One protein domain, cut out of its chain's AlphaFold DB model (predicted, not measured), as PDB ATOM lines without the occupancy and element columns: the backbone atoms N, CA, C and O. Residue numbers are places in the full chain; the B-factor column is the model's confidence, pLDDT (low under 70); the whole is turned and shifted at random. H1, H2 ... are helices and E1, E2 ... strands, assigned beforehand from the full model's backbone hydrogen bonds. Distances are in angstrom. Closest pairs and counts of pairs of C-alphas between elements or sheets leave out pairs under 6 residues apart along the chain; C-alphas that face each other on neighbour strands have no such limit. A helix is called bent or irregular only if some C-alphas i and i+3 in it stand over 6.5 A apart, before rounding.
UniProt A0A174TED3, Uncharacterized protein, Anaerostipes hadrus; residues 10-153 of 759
ATOM      1  N   ARG A  10      98.109 148.018  98.245       86.62
ATOM      2  CA  ARG A  10      97.279 148.997  97.530       86.62
ATOM      3  C   ARG A  10      98.095 150.041  96.763       86.62
ATOM      4  O   ARG A  10      97.659 150.474  95.704       86.62
ATOM      5  N   VAL A  11      99.258 150.443  97.282       87.94
ATOM      6  CA  VAL A  11     100.132 151.415  96.605       87.94
ATOM      7  C   VAL A  11     100.729 150.789  95.347       87.94
ATOM      8  O   VAL A  11     100.673 151.396  94.284       87.94
ATOM      9  N   GLY A  12     101.228 149.553  95.441       90.06
ATOM     10  CA  GLY A  12     101.770 148.852  94.276       90.06
ATOM     11  C   GLY A  12     100.707 148.513  93.229       90.06
ATOM     12  O   GLY A  12     100.974 148.611  92.037       90.06
ATOM     13  N   GLN A  13      99.486 148.188  93.657       92.00
ATOM     14  CA  GLN A  13      98.343 147.994  92.763       92.00
ATOM     15  C   GLN A  13      98.023 149.263  91.952       92.00
ATOM     16  O   GLN A  13      97.828 149.182  90.742       92.00
ATOM     17  N   MET A  14      97.980 150.435  92.602       89.75
ATOM     18  CA  MET A  14      97.733 151.715  91.922       89.75
ATOM     19  C   MET A  14      98.853 152.048  90.934       89.75
ATOM     20  O   MET A  14      98.561 152.350  89.780       89.75
ATOM     21  N   ASP A  15     100.113 151.887  91.346       92.50
ATOM     22  CA  ASP A  15     101.269 152.092  90.467       92.50
ATOM     23  C   ASP A  15     101.220 151.170  89.234       92.50
ATOM     24  O   ASP A  15     101.517 151.602  88.122       92.50
ATOM     25  N   PHE A  16     100.811 149.907  89.408       94.00
ATOM     26  CA  PHE A  16     100.632 148.968  88.299       94.00
ATOM     27  C   PHE A  16      99.534 149.430  87.333       94.00
ATOM     28  O   PHE A  16      99.740 149.432  86.117       94.00
ATOM     29  N   PHE A  17      98.377 149.844  87.854       93.38
ATOM     30  CA  PHE A  17      97.285 150.344  87.021       93.38
ATOM     31  C   PHE A  17      97.657 151.604  86.256       93.38
ATOM     32  O   PHE A  17      97.373 151.674  85.062       93.38
ATOM     33  N   ASP A  18      98.322 152.560  86.901       91.44
ATOM     34  CA  ASP A  18      98.778 153.787  86.254       91.44
ATOM     35  C   ASP A  18      99.810 153.474  85.158       91.44
ATOM     36  O   ASP A  18      99.718 154.002  84.047       91.44
ATOM     37  N   ASN A  19     100.737 152.543  85.422       91.25
ATOM     38  CA  ASN A  19     101.746 152.109  84.452       91.25
ATOM     39  C   ASN A  19     101.120 151.499  83.186       91.25
ATOM     40  O   ASN A  19     101.538 151.810  82.068       91.25
ATOM     41  N   TYR A  20     100.083 150.675  83.348       92.88
ATOM     42  CA  TYR A  20      99.371 150.035  82.235       92.88
ATOM     43  C   TYR A  20      98.139 150.804  81.744       92.88
ATOM     44  O   TYR A  20      97.462 150.341  80.825       92.88
ATOM     45  N   ARG A  21      97.880 151.997  82.294       91.50
ATOM     46  CA  ARG A  21      96.747 152.873  81.948       91.50
ATOM     47  C   ARG A  21      95.380 152.194  82.111       91.50
ATOM     48  O   ARG A  21      94.474 152.419  81.312       91.50
ATOM     49  N   ILE A  22      95.232 151.369  83.145       90.69
ATOM     50  CA  ILE A  22      93.949 150.755  83.505       90.69
ATOM     51  C   ILE A  22      93.088 151.827  84.193       90.69
ATOM     52  O   ILE A  22      93.535 152.402  85.186       90.69
ATOM     53  N   PRO A  23      91.857 152.114  83.728       88.88
ATOM     54  CA  PRO A  23      91.066 153.261  84.186       88.88
ATOM     55  C   PRO A  23      90.346 153.016  85.529       88.88
ATOM     56  O   PRO A  23      89.157 153.280  85.667       88.88
ATOM     57  N   TYR A  24      91.044 152.532  86.560       84.69
ATOM     58  CA  TYR A  24      90.436 152.120  87.840       84.69
ATOM     59  C   TYR A  24      89.766 153.252  88.648       84.69
ATOM     60  O   TYR A  24      88.993 152.976  89.570       84.69
ATOM     61  N   ASN A  25      90.082 154.518  88.347       83.06
ATOM     62  CA  ASN A  25      89.466 155.685  88.988       83.06
ATOM     63  C   ASN A  25      88.175 156.134  88.291       83.06
ATOM     64  O   ASN A  25      87.258 156.597  88.974       83.06
ATOM     65  N   ASP A  26      88.100 155.949  86.972       84.19
ATOM     66  CA  ASP A  26      87.019 156.458  86.123       84.19
ATOM     67  C   ASP A  26      86.011 155.363  85.738       84.19
ATOM     68  O   ASP A  26      84.844 155.656  85.485       84.19
ATOM     69  N   ASP A  27      86.431 154.094  85.760       80.12
ATOM     70  CA  ASP A  27      85.605 152.929  85.463       80.12
ATOM     71  C   ASP A  27      85.379 152.067  86.716       80.12
ATOM     72  O   ASP A  27      86.261 151.364  87.223       80.12
ATOM     73  N   ALA A  28      84.145 152.102  87.221       78.44
ATOM     74  CA  ALA A  28      83.744 151.345  88.399       78.44
ATOM     75  C   ALA A  28      83.700 149.821  88.172       78.44
ATOM     76  O   ALA A  28      83.646 149.085  89.160       78.44
ATOM     77  N   SER A  29      83.726 149.349  86.918       79.75
ATOM     78  CA  SER A  29      83.732 147.921  86.577       79.75
ATOM     79  C   SER A  29      85.087 147.248  86.825       79.75
ATOM     80  O   SER A  29      85.134 146.034  87.005       79.75
ATOM     81  N   VAL A  30      86.171 148.027  86.948       85.62
ATOM     82  CA  VAL A  30      87.514 147.484  87.191       85.62
ATOM     83  C   VAL A  30      87.636 146.904  88.598       85.62
ATOM     84  O   VAL A  30      88.121 145.795  88.780       85.62
ATOM     85  N   LEU A  31      87.181 147.625  89.624       85.62
ATOM     86  CA  LEU A  31      87.304 147.198  91.025       85.62
ATOM     87  C   LEU A  31      85.998 146.564  91.529       85.62
ATOM     88  O   LEU A  31      85.317 147.111  92.405       85.62
ATOM     89  N   VAL A  32      85.666 145.382  90.991       80.38
ATOM     90  CA  VAL A  32      84.468 144.572  91.305       80.38
ATOM     91  C   VAL A  32      84.784 143.373  92.240       80.38
ATOM     92  O   VAL A  32      85.846 143.336  92.835       80.38
ATOM     93  N   ASP A  33      83.771 142.617  92.660       72.25
ATOM     94  CA  ASP A  33      83.504 141.971  93.980       72.25
ATOM     95  C   ASP A  33      84.564 141.697  95.065       72.25
ATOM     96  O   ASP A  33      84.696 140.572  95.545       72.25
ATOM     97  N   ASN A  34      85.176 142.760  95.599       78.25
ATOM     98  CA  ASN A  34      86.336 142.713  96.503       78.25
ATOM     99  C   ASN A  34      87.539 142.000  95.859       78.25
ATOM    100  O   ASN A  34      88.447 141.589  96.569       78.25
ATOM    101  N   THR A  35      87.512 141.852  94.535       83.12
ATOM    102  CA  THR A  35      88.646 141.468  93.700       83.12
ATOM    103  C   THR A  35      89.610 142.643  93.598       83.12
ATOM    104  O   THR A  35      89.206 143.804  93.771       83.12
ATOM    105  N   ASP A  36      90.862 142.349  93.268       84.75
ATOM    106  CA  ASP A  36      91.850 143.399  93.062       84.75
ATOM    107  C   ASP A  36      91.774 144.006  91.655       84.75
ATOM    108  O   ASP A  36      92.350 145.062  91.426       84.75
ATOM    109  N   GLY A  37      91.031 143.421  90.717       90.25
ATOM    110  CA  GLY A  37      90.764 144.031  89.420       90.25
ATOM    111  C   GLY A  37      90.150 143.058  88.420       90.25
ATOM    112  O   GLY A  37      90.509 141.886  88.402       90.25
ATOM    113  N   VAL A  38      89.264 143.544  87.556       93.06
ATOM    114  CA  VAL A  38      88.778 142.831  86.370       93.06
ATOM    115  C   VAL A  38      88.900 143.760  85.168       93.06
ATOM    116  O   VAL A  38      88.389 144.875  85.200       93.06
ATOM    117  N   TYR A  39      89.602 143.341  84.115       92.44
ATOM    118  CA  TYR A  39      89.823 144.188  82.940       92.44
ATOM    119  C   TYR A  39      90.074 143.368  81.670       92.44
ATOM    120  O   TYR A  39      90.958 142.512  81.655       92.44
ATOM    121  N   HIS A  40      89.294 143.627  80.611       91.50
ATOM    122  CA  HIS A  40      89.419 143.008  79.276       91.50
ATOM    123  C   HIS A  40      89.667 141.486  79.291       91.50
ATOM    124  O   HIS A  40      90.588 140.968  78.656       91.50
ATOM    125  N   GLY A  41      88.865 140.766  80.079       92.56
ATOM    126  CA  GLY A  41      88.954 139.309  80.193       92.56
ATOM    127  C   GLY A  41      90.031 138.775  81.131       92.56
ATOM    128  O   GLY A  41      90.279 137.570  81.155       92.56
ATOM    129  N   ASN A  42      90.638 139.642  81.944       94.88
ATOM    130  CA  ASN A  42      91.580 139.262  82.991       94.88
ATOM    131  C   ASN A  42      90.986 139.544  84.373       94.88
ATOM    132  O   ASN A  42      90.506 140.652  84.614       94.88
ATOM    133  N   ILE A  43      91.076 138.585  85.295       96.75
ATOM    134  CA  ILE A  43      90.991 138.854  86.735       96.75
ATOM    135  C   ILE A  43      92.403 139.035  87.296       96.75
ATOM    136  O   ILE A  43      93.315 138.277  86.961       96.75
ATOM    137  N   LEU A  44      92.585 140.052  88.128       96.56
ATOM    138  CA  LEU A  44      93.863 140.459  88.694       96.56
ATOM    139  C   LEU A  44      93.837 140.198  90.200       96.56
ATOM    140  O   LEU A  44      92.895 140.610  90.877       96.56
ATOM    141  N   GLU A  45      94.872 139.540  90.717       95.88
ATOM    142  CA  GLU A  45      95.066 139.313  92.152       95.88
ATOM    143  C   GLU A  45      96.487 139.722  92.534       95.88
ATOM    144  O   GLU A  45      97.464 139.160  92.033       95.88
ATOM    145  N   PHE A  46      96.610 140.702  93.425       95.25
ATOM    146  CA  PHE A  46      97.892 141.295  93.787       95.25
ATOM    147  C   PHE A  46      98.376 140.749  95.119       95.25
ATOM    148  O   PHE A  46      97.600 140.558  96.054       95.25
ATOM    149  N   LYS A  47      99.685 140.537  95.239       92.56
ATOM    150  CA  LYS A  47     100.354 140.320  96.523       92.56
ATOM    151  C   LYS A  47     101.661 141.093  96.556       92.56
ATOM    152  O   LYS A  47     102.323 141.268  95.537       92.56
ATOM    153  N   LEU A  48     102.068 141.517  97.753       89.75
ATOM    154  CA  LEU A  48     103.403 142.092  97.950       89.75
ATOM    155  C   LEU A  48     104.509 141.122  97.521       89.75
ATOM    156  O   LEU A  48     105.471 141.556  96.908       89.75
ATOM    157  N   ASN A  49     104.365 139.840  97.869       89.44
ATOM    158  CA  ASN A  49     105.221 138.740  97.427       89.44
ATOM    159  C   ASN A  49     104.367 137.464  97.313       89.44
ATOM    160  O   ASN A  49     103.592 137.157  98.227       89.44
ATOM    161  N   ILE A  50     104.513 136.705  96.231       87.31
ATOM    162  CA  ILE A  50     103.829 135.434  95.985       87.31
ATOM    163  C   ILE A  50     104.812 134.295  96.255       87.31
ATOM    164  O   ILE A  50     105.589 133.892  95.401       87.31
ATOM    165  N   ASN A  51     104.733 133.729  97.459       84.25
ATOM    166  CA  ASN A  51     105.547 132.566  97.839       84.25
ATOM    167  C   ASN A  51     104.916 131.225  97.419       84.25
ATOM    168  O   ASN A  51     105.567 130.188  97.472       84.25
ATOM    169  N   ASN A  52     103.622 131.225  97.086       83.88
ATOM    170  CA  ASN A  52     102.866 130.042  96.677       83.88
ATOM    171  C   ASN A  52     101.762 130.479  95.710       83.88
ATOM    172  O   ASN A  52     100.760 131.067  96.128       83.88
ATOM    173  N   THR A  53     101.958 130.193  94.426       87.31
ATOM    174  CA  THR A  53     101.020 130.552  93.357       87.31
ATOM    175  C   THR A  53      99.690 129.815  93.492       87.31
ATOM    176  O   THR A  53      98.652 130.440  93.320       87.31
ATOM    177  N   GLY A  54      99.677 128.546  93.916       87.12
ATOM    178  CA  GLY A  54      98.449 127.771  94.141       87.12
ATOM    179  C   GLY A  54      97.498 128.400  95.159       87.12
ATOM    180  O   GLY A  54      96.296 128.508  94.916       87.12
ATOM    181  N   LYS A  55      98.027 128.905  96.278       88.25
ATOM    182  CA  LYS A  55      97.220 129.580  97.307       88.25
ATOM    183  C   LYS A  55      96.524 130.833  96.763       88.25
ATOM    184  O   LYS A  55      95.363 131.083  97.092       88.25
ATOM    185  N   VAL A  56      97.254 131.634  95.991       90.56
ATOM    186  CA  VAL A  56      96.766 132.905  95.438       90.56
ATOM    187  C   VAL A  56      95.829 132.640  94.253       90.56
ATOM    188  O   VAL A  56      94.760 133.238  94.170       90.56
ATOM    189  N   LEU A  57      96.146 131.650  93.416       94.19
ATOM    190  CA  LEU A  57      95.285 131.171  92.338       94.19
ATOM    191  C   LEU A  57      93.918 130.728  92.859       94.19
ATOM    192  O   LEU A  57      92.889 131.124  92.321       94.19
ATOM    193  N   PHE A  58      93.882 129.953  93.946       93.94
ATOM    194  CA  PHE A  58      92.615 129.493  94.508       93.94
ATOM    195  C   PHE A  58      91.753 130.637  95.054       93.94
ATOM    196  O   PHE A  58      90.526 130.567  95.002       93.94
ATOM    197  N   GLN A  59      92.376 131.719  95.530       93.75
ATOM    198  CA  GLN A  59      91.653 132.936  95.889       93.75
ATOM    199  C   GLN A  59      90.975 133.564  94.661       93.75
ATOM    200  O   GLN A  59      89.783 133.869  94.725       93.75
ATOM    201  N   ALA A  60      91.691 133.683  93.537       95.81
ATOM    202  CA  ALA A  60      91.133 134.177  92.278       95.81
ATOM    203  C   ALA A  60      90.002 133.274  91.748       95.81
ATOM    204  O   ALA A  60      88.938 133.768  91.383       95.81
ATOM    205  N   ILE A  61      90.166 131.948  91.813       95.75
ATOM    206  CA  ILE A  61      89.125 130.968  91.447       95.75
ATOM    207  C   ILE A  61      87.840 131.180  92.265       95.75
ATOM    208  O   ILE A  61      86.738 131.147  91.715       95.75
ATOM    209  N   LYS A  62      87.951 131.441  93.575       95.06
ATOM    210  CA  LYS A  62      86.787 131.741  94.426       95.06
ATOM    211  C   LYS A  62      86.080 133.034  94.016       95.06
ATOM    212  O   LYS A  62      84.855 133.109  94.118       95.06
ATOM    213  N   TYR A  63      86.819 134.041  93.550       95.75
ATOM    214  CA  TYR A  63      86.213 135.252  92.993       95.75
ATOM    215  C   TYR A  63      85.462 134.963  91.693       95.75
ATOM    216  O   TYR A  63      84.306 135.362  91.578       95.75
ATOM    217  N   LEU A  64      86.059 134.205  90.770       96.56
ATOM    218  CA  LEU A  64      85.408 133.786  89.522       96.56
ATOM    219  C   LEU A  64      84.118 132.985  89.780       96.56
ATOM    220  O   LEU A  64      83.092 133.242  89.154       96.56
ATOM    221  N   SER A  65      84.133 132.079  90.764       96.25
ATOM    222  CA  SER A  65      82.937 131.356  91.227       96.25
ATOM    223  C   SER A  65      81.826 132.303  91.695       96.25
ATOM    224  O   SER A  65      80.660 132.164  91.321       96.25
ATOM    225  N   LYS A  66      82.181 133.329  92.476       94.75
ATOM    226  CA  LYS A  66      81.228 134.333  92.957       94.75
ATOM    227  C   LYS A  66      80.657 135.187  91.821       94.75
ATOM    228  O   LYS A  66      79.466 135.487  91.855       94.75
ATOM    229  N   MET A  67      81.482 135.556  90.838       94.94
ATOM    230  CA  MET A  67      81.042 136.268  89.629       94.94
ATOM    231  C   MET A  67      80.011 135.433  88.862       94.94
ATOM    232  O   MET A  67      78.898 135.904  88.629       94.94
ATOM    233  N   ARG A  68      80.317 134.152  88.604       95.56
ATOM    234  CA  ARG A  68      79.383 133.194  87.993       95.56
ATOM    235  C   ARG A  68      78.037 133.159  88.721       95.56
ATOM    236  O   ARG A  68      77.000 133.285  88.076       95.56
ATOM    237  N   ILE A  69      78.040 132.993  90.048       96.06
ATOM    238  CA  ILE A  69      76.820 132.913  90.880       96.06
ATOM    239  C   ILE A  69      75.950 134.172  90.739       96.06
ATOM    240  O   ILE A  69      74.723 134.093  90.743       96.06
ATOM    241  N   LYS A  70      76.577 135.338  90.576       94.56
ATOM    242  CA  LYS A  70      75.902 136.631  90.412       94.56
ATOM    243  C   LYS A  70      75.424 136.922  88.989       94.56
ATOM    244  O   LYS A  70      74.817 137.967  88.765       94.56
ATOM    245  N   GLY A  71      75.687 136.025  88.038       95.31
ATOM    246  CA  GLY A  71      75.405 136.253  86.621       95.31
ATOM    247  C   GLY A  71      76.416 137.168  85.927       95.31
ATOM    248  O   GLY A  71      76.128 137.694  84.856       95.31
ATOM    249  N   GLU A  72      77.581 137.410  86.523       94.69
ATOM    250  CA  GLU A  72      78.654 138.190  85.904       94.69
ATOM    251  C   GLU A  72      79.483 137.295  84.970       94.69
ATOM    252  O   GLU A  72      79.676 136.106  85.238       94.69
ATOM    253  N   SER A  73      79.972 137.859  83.861       94.88
ATOM    254  CA  SER A  73      80.829 137.123  82.926       94.88
ATOM    255  C   SER A  73      82.134 136.706  83.610       94.88
ATOM    256  O   SER A  73      82.713 137.501  84.346       94.88
ATOM    257  N   VAL A  74      82.612 135.485  83.358       96.81
ATOM    258  CA  VAL A  74      83.833 134.940  83.973       96.81
ATOM    259  C   VAL A  74      85.040 135.246  83.080       96.81
ATOM    260  O   VAL A  74      85.099 134.705  81.979       96.81
ATOM    261  N   PRO A  75      85.998 136.094  83.508       96.31
ATOM    262  CA  PRO A  75      87.220 136.386  82.755       96.31
ATOM    263  C   PRO A  75      87.957 135.131  82.282       96.31
ATOM    264  O   PRO A  75      88.114 134.184  83.052       96.31
ATOM    265  N   ALA A  76      88.453 135.132  81.046       95.56
ATOM    266  CA  ALA A  76      89.163 134.003  80.453       95.56
ATOM    267  C   ALA A  76      90.568 133.778  81.028       95.56
ATOM    268  O   ALA A  76      91.106 132.673  80.921       95.56
ATOM    269  N   ARG A  77      91.167 134.802  81.648       95.88
ATOM    270  CA  ARG A  77      92.527 134.745  82.197       95.88
ATOM    271  C   ARG A  77      92.587 135.199  83.646       95.88
ATOM    272  O   ARG A  77      91.872 136.108  84.064       95.88
ATOM    273  N   ILE A  78      93.510 134.601  84.388       97.50
ATOM    274  CA  ILE A  78      93.861 134.959  85.762       97.50
ATOM    275  C   ILE A  78      95.308 135.447  85.758       97.50
ATOM    276  O   ILE A  78      96.202 134.719  85.325       97.50
ATOM    277  N   LEU A  79      95.537 136.662  86.256       97.38
ATOM    278  CA  LEU A  79      96.864 137.254  86.411       97.38
ATOM    279  C   LEU A  79      97.166 137.421  87.899       97.38
ATOM    280  O   LEU A  79      96.546 138.238  88.586       97.38
ATOM    281  N   LEU A  80      98.128 136.647  88.399       96.69
ATOM    282  CA  LEU A  80      98.629 136.804  89.762       96.69
ATOM    283  C   LEU A  80      99.855 137.710  89.726       96.69
ATOM    284  O   LEU A  80     100.830 137.393  89.045       96.69
ATOM    285  N   ILE A  81      99.800 138.829  90.441       97.38
ATOM    286  CA  ILE A  81     100.789 139.904  90.339       97.38
ATOM    287  C   ILE A  81     101.590 139.982  91.637       97.38
ATOM    288  O   ILE A  81     101.060 140.322  92.698       97.38
ATOM    289  N   ASP A  82     102.882 139.680  91.538       95.12
ATOM    290  CA  ASP A  82     103.861 139.876  92.600       95.12
ATOM    291  C   ASP A  82     104.528 141.246  92.443       95.12
ATOM    292  O   ASP A  82     105.356 141.467  91.553       95.12
ATOM    293  N   LEU A  83     104.159 142.164  93.336       93.12
ATOM    294  CA  LEU A  83     104.551 143.567  93.260       93.12
ATOM    295  C   LEU A  83     106.055 143.798  93.461       93.12
ATOM    296  O   LEU A  83     106.634 144.659  92.796       93.12
ATOM    297  N   ASN A  84     106.692 143.058  94.375       90.25
ATOM    298  CA  ASN A  84     108.098 143.269  94.736       90.25
ATOM    299  C   ASN A  84     109.049 142.404  93.902       90.25
ATOM    300  O   ASN A  84     110.180 142.820  93.617       90.25
ATOM    301  N   ALA A  85     108.605 141.217  93.479       88.19
ATOM    302  CA  ALA A  85     109.354 140.391  92.538       88.19
ATOM    303  C   ALA A  85     109.249 140.899  91.096       88.19
ATOM    304  O   ALA A  85     110.095 140.516  90.288       88.19
ATOM    305  N   THR A  86     108.271 141.770  90.823       93.06
ATOM    306  CA  THR A  86     107.890 142.298  89.505       93.06
ATOM    307  C   THR A  86     107.435 141.224  88.528       93.06
ATOM    308  O   THR A  86     107.621 141.345  87.323       93.06
ATOM    309  N   LYS A  87     106.820 140.161  89.057       94.94
ATOM    310  CA  LYS A  87     106.408 138.982  88.293       94.94
ATOM    311  C   LYS A  87     104.897 138.927  88.107       94.94
ATOM    312  O   LYS A  87     104.141 139.236  89.025       94.94
ATOM    313  N   ILE A  88     104.470 138.485  86.929       96.94
ATOM    314  CA  ILE A  88     103.090 138.091  86.641       96.94
ATOM    315  C   ILE A  88     103.068 136.618  86.285       96.94
ATOM    316  O   ILE A  88     103.783 136.196  85.379       96.94
ATOM    317  N   TYR A  89     102.203 135.870  86.959       96.56
ATOM    318  CA  TYR A  89     101.907 134.475  86.657       96.56
ATOM    319  C   TYR A  89     100.546 134.404  85.966       96.56
ATOM    320  O   TYR A  89      99.538 134.845  86.527       96.56
ATOM    321  N   VAL A  90     100.521 133.875  84.743       97.00
ATOM    322  CA  VAL A  90      99.318 133.795  83.908       97.00
ATOM    323  C   VAL A  90      98.722 132.398  83.985       97.00
ATOM    324  O   VAL A  90      99.435 131.405  83.864       97.00
ATOM    325  N   TYR A  91      97.403 132.326  84.123       97.06
ATOM    326  CA  TYR A  91      96.630 131.089  84.058       97.06
ATOM    327  C   TYR A  91      95.398 131.292  83.172       97.06
ATOM    328  O   TYR A  91      94.840 132.393  83.138       97.06
ATOM    329  N   ASN A  92      94.939 130.242  82.489       96.00
ATOM    330  CA  ASN A  92      93.657 130.277  81.786       96.00
ATOM    331  C   ASN A  92      92.550 129.808  82.727       96.00
ATOM    332  O   ASN A  92      92.669 128.759  83.355       96.00
ATOM    333  N   SER A  93      91.449 130.551  82.805       96.75
ATOM    334  CA  SER A  93      90.321 130.202  83.674       96.75
ATOM    335  C   SER A  93      89.673 128.871  83.287       96.75
ATOM    336  O   SER A  93      89.206 128.150  84.166       96.75
ATOM    337  N   ILE A  94      89.682 128.519  81.994       95.56
ATOM    338  CA  ILE A  94      89.095 127.268  81.490       95.56
ATOM    339  C   ILE A  94      89.760 126.024  82.093       95.56
ATOM    340  O   ILE A  94      89.071 125.057  82.399       95.56
ATOM    341  N   ASP A  95      91.065 126.085  82.384       95.06
ATOM    342  CA  ASP A  95      91.816 124.982  83.003       95.06
ATOM    343  C   ASP A  95      91.351 124.701  84.448       95.06
ATOM    344  O   ASP A  95      91.663 123.660  85.029       95.06
ATOM    345  N   TYR A  96      90.588 125.627  85.039       95.38
ATOM    346  CA  TYR A  96      90.075 125.565  86.408       95.38
ATOM    347  C   TYR A  96      88.545 125.618  86.471       95.38
ATOM    348  O   TYR A  96      87.997 125.853  87.554       95.38
ATOM    349  N   ILE A  97      87.846 125.392  85.352       95.62
ATOM    350  CA  ILE A  97      86.386 125.535  85.268       95.62
ATOM    351  C   ILE A  97      85.661 124.692  86.328       95.62
ATOM    352  O   ILE A  97      84.814 125.213  87.049       95.62
ATOM    353  N   ASP A  98      86.101 123.457  86.573       94.56
ATOM    354  CA  ASP A  98      85.534 122.578  87.606       94.56
ATOM    355  C   ASP A  98      85.627 123.155  89.024       94.56
ATOM    356  O   ASP A  98      84.805 122.854  89.891       94.56
ATOM    357  N   TYR A  99      86.641 123.978  89.303       94.81
ATOM    358  CA  TYR A  99      86.754 124.679  90.578       94.81
ATOM    359  C   TYR A  99      85.956 125.981  90.586       94.81
ATOM    360  O   TYR A  99      85.402 126.327  91.628       94.81
ATOM    361  N   ILE A 100      85.873 126.688  89.458       96.25
ATOM    362  CA  ILE A 100      85.070 127.910  89.311       96.25
ATOM    363  C   ILE A 100      83.577 127.594  89.486       96.25
ATOM    364  O   ILE A 100      82.850 128.370  90.098       96.25
ATOM    365  N   GLN A 101      83.112 126.435  89.023       95.56
ATOM    366  CA  GLN A 101      81.697 126.055  89.101       95.56
ATOM    367  C   GLN A 101      81.264 125.520  90.477       95.56
ATOM    368  O   GLN A 101      80.082 125.261  90.690       95.56
ATOM    369  N   LYS A 102      82.180 125.407  91.451       95.06
ATOM    370  CA  LYS A 102      81.855 125.047  92.844       95.06
ATOM    371  C   LYS A 102      81.411 126.263  93.651       95.06
ATOM    372  O   LYS A 102      81.868 127.377  93.410       95.06
ATOM    373  N   VAL A 103      80.581 126.036  94.670       93.50
ATOM    374  CA  VAL A 103      80.173 127.068  95.636       93.50
ATOM    375  C   VAL A 103      81.154 127.125  96.804       93.50
ATOM    376  O   VAL A 103      81.448 126.108  97.433       93.50
ATOM    377  N   TYR A 104      81.617 128.331  97.139       91.31
ATOM    378  CA  TYR A 104      82.489 128.581  98.288       91.31
ATOM    379  C   TYR A 104      81.806 129.503  99.299       91.31
ATOM    380  O   TYR A 104      81.307 130.570  98.949       91.31
ATOM    381  N   ILE A 105      81.816 129.102 100.572       85.00
ATOM    382  CA  ILE A 105      81.227 129.868 101.676       85.00
ATOM    383  C   ILE A 105      82.340 130.603 102.432       85.00
ATOM    384  O   ILE A 105      83.353 130.007 102.796       85.00
ATOM    385  N   GLY A 106      82.134 131.892 102.709       82.69
ATOM    386  CA  GLY A 106      83.076 132.733 103.455       82.69
ATOM    387  C   GLY A 106      83.968 133.608 102.569       82.69
ATOM    388  O   GLY A 106      83.739 133.760 101.371       82.69
ATOM    389  N   ALA A 107      84.969 134.251 103.177       83.19
ATOM    390  CA  ALA A 107      85.888 135.133 102.458       83.19
ATOM    391  C   ALA A 107      86.837 134.338 101.544       83.19
ATOM    392  O   ALA A 107      87.390 133.315 101.952       83.19
ATOM    393  N   ALA A 108      87.082 134.841 100.329       85.12
ATOM    394  CA  ALA A 108      87.925 134.174  99.331       85.12
ATOM    395  C   ALA A 108      89.375 133.945  99.803       85.12
ATOM    396  O   ALA A 108      90.028 132.994  99.377       85.12
ATOM    397  N   SER A 109      89.873 134.780 100.718       81.75
ATOM    398  CA  SER A 109      91.223 134.697 101.283       81.75
ATOM    399  C   SER A 109      91.409 133.591 102.338       81.75
ATOM    400  O   SER A 109      92.537 133.334 102.767       81.75
ATOM    401  N   VAL A 110      90.336 132.921 102.774       84.94
ATOM    402  CA  VAL A 110      90.366 131.935 103.868       84.94
ATOM    403  C   VAL A 110      90.374 130.502 103.330       84.94
ATOM    404  O   VAL A 110      89.640 130.165 102.403       84.94
ATOM    405  N   GLY A 111      91.183 129.628 103.945       81.88
ATOM    406  CA  GLY A 111      91.179 128.184 103.668       81.88
ATOM    407  C   GLY A 111      91.887 127.764 102.375       81.88
ATOM    408  O   GLY A 111      91.573 126.715 101.826       81.88
ATOM    409  N   ASN A 112      92.830 128.568 101.873       83.75
ATOM    410  CA  ASN A 112      93.460 128.329 100.563       83.75
ATOM    411  C   ASN A 112      94.679 127.396 100.599       83.75
ATOM    412  O   ASN A 112      95.142 126.954  99.554       83.75
ATOM    413  N   ASN A 113      95.200 127.076 101.787       76.31
ATOM    414  CA  ASN A 113      96.430 126.289 101.939       76.31
ATOM    415  C   ASN A 113      96.290 124.823 101.478       76.31
ATOM    416  O   ASN A 113      97.302 124.156 101.308       76.31
ATOM    417  N   ALA A 114      95.060 124.322 101.319       67.06
ATOM    418  CA  ALA A 114      94.775 122.949 100.895       67.06
ATOM    419  C   ALA A 114      94.670 122.782  99.365       67.06
ATOM    420  O   ALA A 114      94.467 121.668  98.891       67.06
ATOM    421  N   PHE A 115      94.764 123.871  98.593       81.44
ATOM    422  CA  PHE A 115      94.771 123.797  97.133       81.44
ATOM    423  C   PHE A 115      96.136 123.328  96.609       81.44
ATOM    424  O   PHE A 115      97.152 123.509  97.281       81.44
ATOM    425  N   ASN A 116      96.156 122.717  95.419       71.38
ATOM    426  CA  ASN A 116      97.341 122.081  94.844       71.38
ATOM    427  C   ASN A 116      98.549 123.042  94.820       71.38
ATOM    428  O   ASN A 116      98.478 124.128  94.244       71.38
ATOM    429  N   SER A 117      99.658 122.627  95.442       56.47
ATOM    430  CA  SER A 117     100.903 123.401  95.498       56.47
ATOM    431  C   SER A 117     101.686 123.391  94.182       56.47
ATOM    432  O   SER A 117     102.561 124.232  94.005       56.47
ATOM    433  N   ASN A 118     101.367 122.473  93.263       60.06
ATOM    434  CA  ASN A 118     102.043 122.291  91.979       60.06
ATOM    435  C   ASN A 118     101.118 122.705  90.826       60.06
ATOM    436  O   ASN A 118     100.682 121.869  90.035       60.06
ATOM    437  N   VAL A 119     100.787 123.997  90.756       77.19
ATOM    438  CA  VAL A 119     100.107 124.593  89.598       77.19
ATOM    439  C   VAL A 119     101.108 125.375  88.756       77.19
ATOM    440  O   VAL A 119     101.705 126.346  89.220       77.19
ATOM    441  N   THR A 120     101.290 124.951  87.508       85.12
ATOM    442  CA  THR A 120     102.222 125.599  86.580       85.12
ATOM    443  C   THR A 120     101.492 126.707  85.819       85.12
ATOM    444  O   THR A 120     100.461 126.423  85.204       85.12
ATOM    445  N   PRO A 121     101.969 127.960  85.866       91.25
ATOM    446  CA  PRO A 121     101.420 129.028  85.040       91.25
ATOM    447  C   PRO A 121     101.668 128.745  83.557       91.25
ATOM    448  O   PRO A 121     102.666 128.130  83.184       91.25
ATOM    449  N   VAL A 122     100.767 129.220  82.699       94.25
ATOM    450  CA  VAL A 122     100.915 129.087  81.241       94.25
ATOM    451  C   VAL A 122     101.945 130.066  80.679       94.25
ATOM    452  O   VAL A 122     102.499 129.828  79.609       94.25
ATOM    453  N   ALA A 123     102.212 131.154  81.404       95.00
ATOM    454  CA  ALA A 123     103.290 132.090  81.128       95.00
ATOM    455  C   ALA A 123     103.704 132.828  82.408       95.00
ATOM    456  O   ALA A 123     102.885 133.053  83.305       95.00
ATOM    457  N   GLU A 124     104.965 133.248  82.454       96.25
ATOM    458  CA  GLU A 124     105.504 134.118  83.494       96.25
ATOM    459  C   GLU A 124     106.202 135.310  82.848       96.25
ATOM    460  O   GLU A 124     106.989 135.126  81.923       96.25
ATOM    461  N   TYR A 125     105.945 136.513  83.357       96.50
ATOM    462  CA  TYR A 125     106.523 137.751  82.830       96.50
ATOM    463  C   TYR A 125     107.160 138.567  83.949       96.50
ATOM    464  O   TYR A 125     106.561 138.713  85.014       96.50
ATOM    465  N   ASP A 126     108.357 139.116  83.727       94.56
ATOM    466  CA  ASP A 126     108.904 140.202  84.546       94.56
ATOM    467  C   ASP A 126     108.508 141.555  83.953       94.56
ATOM    468  O   ASP A 126     109.092 142.013  82.977       94.56
ATOM    469  N   TYR A 127     107.537 142.242  84.546       92.56
ATOM    470  CA  TYR A 127     107.048 143.502  83.983       92.56
ATOM    471  C   TYR A 127     108.010 144.695  84.158       92.56
ATOM    472  O   TYR A 127     107.666 145.819  83.789       92.56
ATOM    473  N   MET A 128     109.211 144.488  84.714       89.56
ATOM    474  CA  MET A 128     110.319 145.450  84.608       89.56
ATOM    475  C   MET A 128     111.183 145.236  83.362       89.56
ATOM    476  O   MET A 128     111.902 146.160  82.970       89.56
ATOM    477  N   ASP A 129     111.145 144.045  82.760       93.69
ATOM    478  CA  ASP A 129     111.775 143.794  81.470       93.69
ATOM    479  C   ASP A 129     110.909 144.372  80.345       93.69
ATOM    480  O   ASP A 129     109.680 144.303  80.358       93.69
ATOM    481  N   MET A 130     111.559 144.998  79.367       91.88
ATOM    482  CA  MET A 130     110.863 145.724  78.307       91.88
ATOM    483  C   MET A 130     110.073 144.790  77.379       91.88
ATOM    484  O   MET A 130     109.003 145.178  76.906       91.88
ATOM    485  N   VAL A 131     110.591 143.589  77.104       93.69
ATOM    486  CA  VAL A 131     109.949 142.613  76.215       93.69
ATOM    487  C   VAL A 131     108.769 141.969  76.935       93.69
ATOM    488  O   VAL A 131     107.652 142.000  76.420       93.69
ATOM    489  N   ASP A 132     108.979 141.495  78.162       94.94
ATOM    490  CA  ASP A 132     107.921 140.902  78.987       94.94
ATOM    491  C   ASP A 132     106.806 141.912  79.302       94.94
ATOM    492  O   ASP A 132     105.619 141.594  79.209       94.94
ATOM    493  N   SER A 133     107.150 143.169  79.604       92.44
ATOM    494  CA  SER A 133     106.158 144.227  79.827       92.44
ATOM    495  C   SER A 133     105.311 144.512  78.581       92.44
ATOM    496  O   SER A 133     104.140 144.879  78.717       92.44
ATOM    497  N   ALA A 134     105.864 144.360  77.373       92.69
ATOM    498  CA  ALA A 134     105.091 144.490  76.142       92.69
ATOM    499  C   ALA A 134     104.074 143.344  75.995       92.69
ATOM    500  O   ALA A 134     102.949 143.586  75.557       92.69
ATOM    501  N   GLU A 135     104.418 142.122  76.414       94.06
ATOM    502  CA  GLU A 135     103.475 140.995  76.451       94.06
ATOM    503  C   GLU A 135     102.374 141.200  77.500       94.06
ATOM    504  O   GLU A 135     101.191 141.037  77.196       94.06
ATOM    505  N   VAL A 136     102.718 141.677  78.700       93.44
ATOM    506  CA  VAL A 136     101.727 142.054  79.724       93.44
ATOM    507  C   VAL A 136     100.781 143.138  79.203       93.44
ATOM    508  O   VAL A 136      99.566 143.045  79.373       93.44
ATOM    509  N   GLN A 137     101.308 144.146  78.505       92.06
ATOM    510  CA  GLN A 137     100.481 145.183  77.894       92.06
ATOM    511  C   GLN A 137      99.510 144.599  76.858       92.06
ATOM    512  O   GLN A 137      98.350 145.009  76.821       92.06
ATOM    513  N   LYS A 138      99.936 143.624  76.043       90.19
ATOM    514  CA  LYS A 138      99.042 142.924  75.105       90.19
ATOM    515  C   LYS A 138      97.954 142.140  75.836       90.19
ATOM    516  O   LYS A 138      96.812 142.177  75.390       90.19
ATOM    517  N   LEU A 139      98.267 141.495  76.964       90.44
ATOM    518  CA  LEU A 139      97.270 140.800  77.790       90.44
ATOM    519  C   LEU A 139      96.220 141.753  78.377       90.44
ATOM    520  O   LEU A 139      95.054 141.377  78.475       90.44
ATOM    521  N   LEU A 140      96.610 142.976  78.745       89.94
ATOM    522  CA  LEU A 140      95.725 143.963  79.376       89.94
ATOM    523  C   LEU A 140      94.952 144.829  78.366       89.94
ATOM    524  O   LEU A 140      93.804 145.188  78.608       89.94
ATOM    525  N   ILE A 141      95.545 145.158  77.214       80.88
ATOM    526  CA  ILE A 141      94.860 145.880  76.126       80.88
ATOM    527  C   ILE A 141      94.005 144.923  75.279       80.88
ATOM    528  O   ILE A 141      93.046 145.381  74.662       80.88
ATOM    529  N   ASN A 142      94.375 143.635  75.252       69.56
ATOM    530  CA  ASN A 142      93.757 142.482  74.585       69.56
ATOM    531  C   ASN A 142      92.548 142.809  73.703       69.56
ATOM    532  O   ASN A 142      91.406 142.546  74.070       69.56
ATOM    533  N   ARG A 143      92.800 143.377  72.521       71.50
ATOM    534  CA  ARG A 143      91.746 143.627  71.538       71.50
ATOM    535  C   ARG A 143      91.403 142.312  70.858       71.50
ATOM    536  O   ARG A 143      92.176 141.820  70.040       71.50
ATOM    537  N   VAL A 144      90.261 141.761  71.227       78.31
ATOM    538  CA  VAL A 144      89.656 140.598  70.581       78.31
ATOM    539  C   VAL A 144      88.702 141.069  69.487       78.31
ATOM    540  O   VAL A 144      88.207 142.196  69.532       78.31
ATOM    541  N   SER A 145      88.478 140.236  68.472       78.31
ATOM    542  CA  SER A 145      87.490 140.524  67.425       78.31
ATOM    543  C   SER A 145      86.056 140.464  67.951       78.31
ATOM    544  O   SER A 145      85.196 141.171  67.431       78.31
ATOM    545  N   ASP A 146      85.821 139.639  68.971       81.50
ATOM    546  CA  ASP A 146      84.543 139.472  69.651       81.50
ATOM    547  C   ASP A 146      84.780 139.562  71.164       81.50
ATOM    548  O   ASP A 146      85.576 138.804  71.712       81.50
ATOM    549  N   GLU A 147      84.118 140.498  71.852       84.00
ATOM    550  CA  GLU A 147      84.278 140.700  73.301       84.00
ATOM    551  C   GLU A 147      83.923 139.452  74.124       84.00
ATOM    552  O   GLU A 147      84.343 139.342  75.274       84.00
ATOM    553  N   THR A 148      83.192 138.486  73.561       84.38
ATOM    554  CA  THR A 148      82.937 137.199  74.222       84.38
ATOM    555  C   THR A 148      84.210 136.367  74.409       84.38
ATOM    556  O   THR A 148      84.299 135.642  75.399       84.38
ATOM    557  N   ASP A 149      85.246 136.571  73.586       86.75
ATOM    558  CA  ASP A 149      86.567 135.932  73.728       86.75
ATOM    559  C   ASP A 149      87.319 136.390  74.994       86.75
ATOM    560  O   ASP A 149      88.334 135.807  75.386       86.75
ATOM    561  N   TRP A 150      86.852 137.452  75.657       93.00
ATOM    562  CA  TRP A 150      87.350 137.845  76.976       93.00
ATOM    563  C   TRP A 150      86.884 136.927  78.098       93.00
ATOM    564  O   TRP A 150      87.404 137.022  79.212       93.00
ATOM    565  N   TYR A 151      85.928 136.048  77.840       95.25
ATOM    566  CA  TYR A 151      85.271 135.278  78.877       95.25
ATOM    567  C   TYR A 151      85.319 133.785  78.571       95.25
ATOM    568  O   TYR A 151      85.547 133.360  77.442       95.25
ATOM    569  N   VAL A 152      85.135 132.980  79.613       95.69
ATOM    570  CA  VAL A 152      84.906 131.540  79.473       95.69
ATOM    571  C   VAL A 152      83.429 131.243  79.706       95.69
ATOM    572  O   VAL A 152      82.850 131.793  80.652       95.69
ATOM    573  N   PRO A 153      82.810 130.387  78.876       96.69
ATOM    574  CA  PRO A 153      81.439 129.982  79.103       96.69
ATOM    575  C   PRO A 153      81.342 129.111  80.358       96.69
ATOM    576  O   PRO A 153      82.246 128.333  80.668       96.69
TER     577      PRO A 153
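Overview. This is residues 10 to 153 of the 759 residues of an uncharacterized protein of Anaerostipes hadrus (UniProt A0A174TED3). A twisted sheet of five strands forms the core, with H1 and H4 over one face and the longest helix, H2, over the other, in three layers. H3 packs across the later part of H2, little H5 sits off the sheet far from the centre, and the unnamed residues 101 to 122 run along the outside. The printed part has 144 residues, with five named helices and five named strands in the order H1 E1 E2 H2 E3 E4 H3 E5 H4 H5; the class is mixed, helices and strands. The sheet's order is E1 E2 E3 E4 E5, mixed, with E2 and E3 parallel and the other neighbours antiparallel. The whole is compact and rounded, with a radius of gyration of the C-alphas of 14.2 A and spans of 38 by 34 by 26 A.

Along the chain. H1, residues 10 to 20, begins at C-alpha 10 (97.279, 148.997, 97.530) and is 15.5 A long. E1 is residues 37 to 39 and E2 residues 42 to 47, 16.2 A. H2, residues 53 to 69, measures 24.4 A. E3, residues 77 to 82, is 16.2 A long, and E4, residues 87 to 92, is 16.8 A. H3, residues 93 to 100, is irregular: C-alphas 95 and 98 are 8.2 A apart. E5 is residues 123 to 126, H4 residues 130 to 141, 16.2 A, and H5 residues 147 to 150, ending at C-alpha 150 (87.350, 137.845, 76.976).

Arrangement. E1 and E2 form a hairpin, with N 39 and O 42 at 2.9 A. E2 and E3 are parallel, with N 79 and O 43 at 2.8 A; E2, H2 and E3 make a strand-helix-strand unit, two parallel neighbour strands with a helix between, whose crossover is right-handed. E3 and E4 form a hairpin, with N 82 and O 87 at 2.8 A. E4 and E5 are antiparallel, with N 88 and O 125 at 2.8 A. H1 lies over E2 at a height over the sheet of 10.1 A. H4, on the same face, lies over E4 at 8.5 A. H2, on the opposite face, lies over E2 and E3 at 8.4 A. H2 touches H3 with residues 61 to 68 alone, the closest C-alphas being those of Ser 65 and Ile 100, 4.5 A. H5 is not on the sheet. In H1, H2 and H4 every O i to N i+4 pair is within hydrogen-bond range; in H3 2 of 4 are, and H5 is too short for such a pair.

Size, cuts and confidence. The farthest C-alphas, those of Ile 105 and Met 130, are 40.9 A apart. The printed part has no cut. The links H1 to E1 and H3 to E5 are long. Mean pLDDT of the printed part is 89.7; residues 114, 117 to 118 and 142 are under 70.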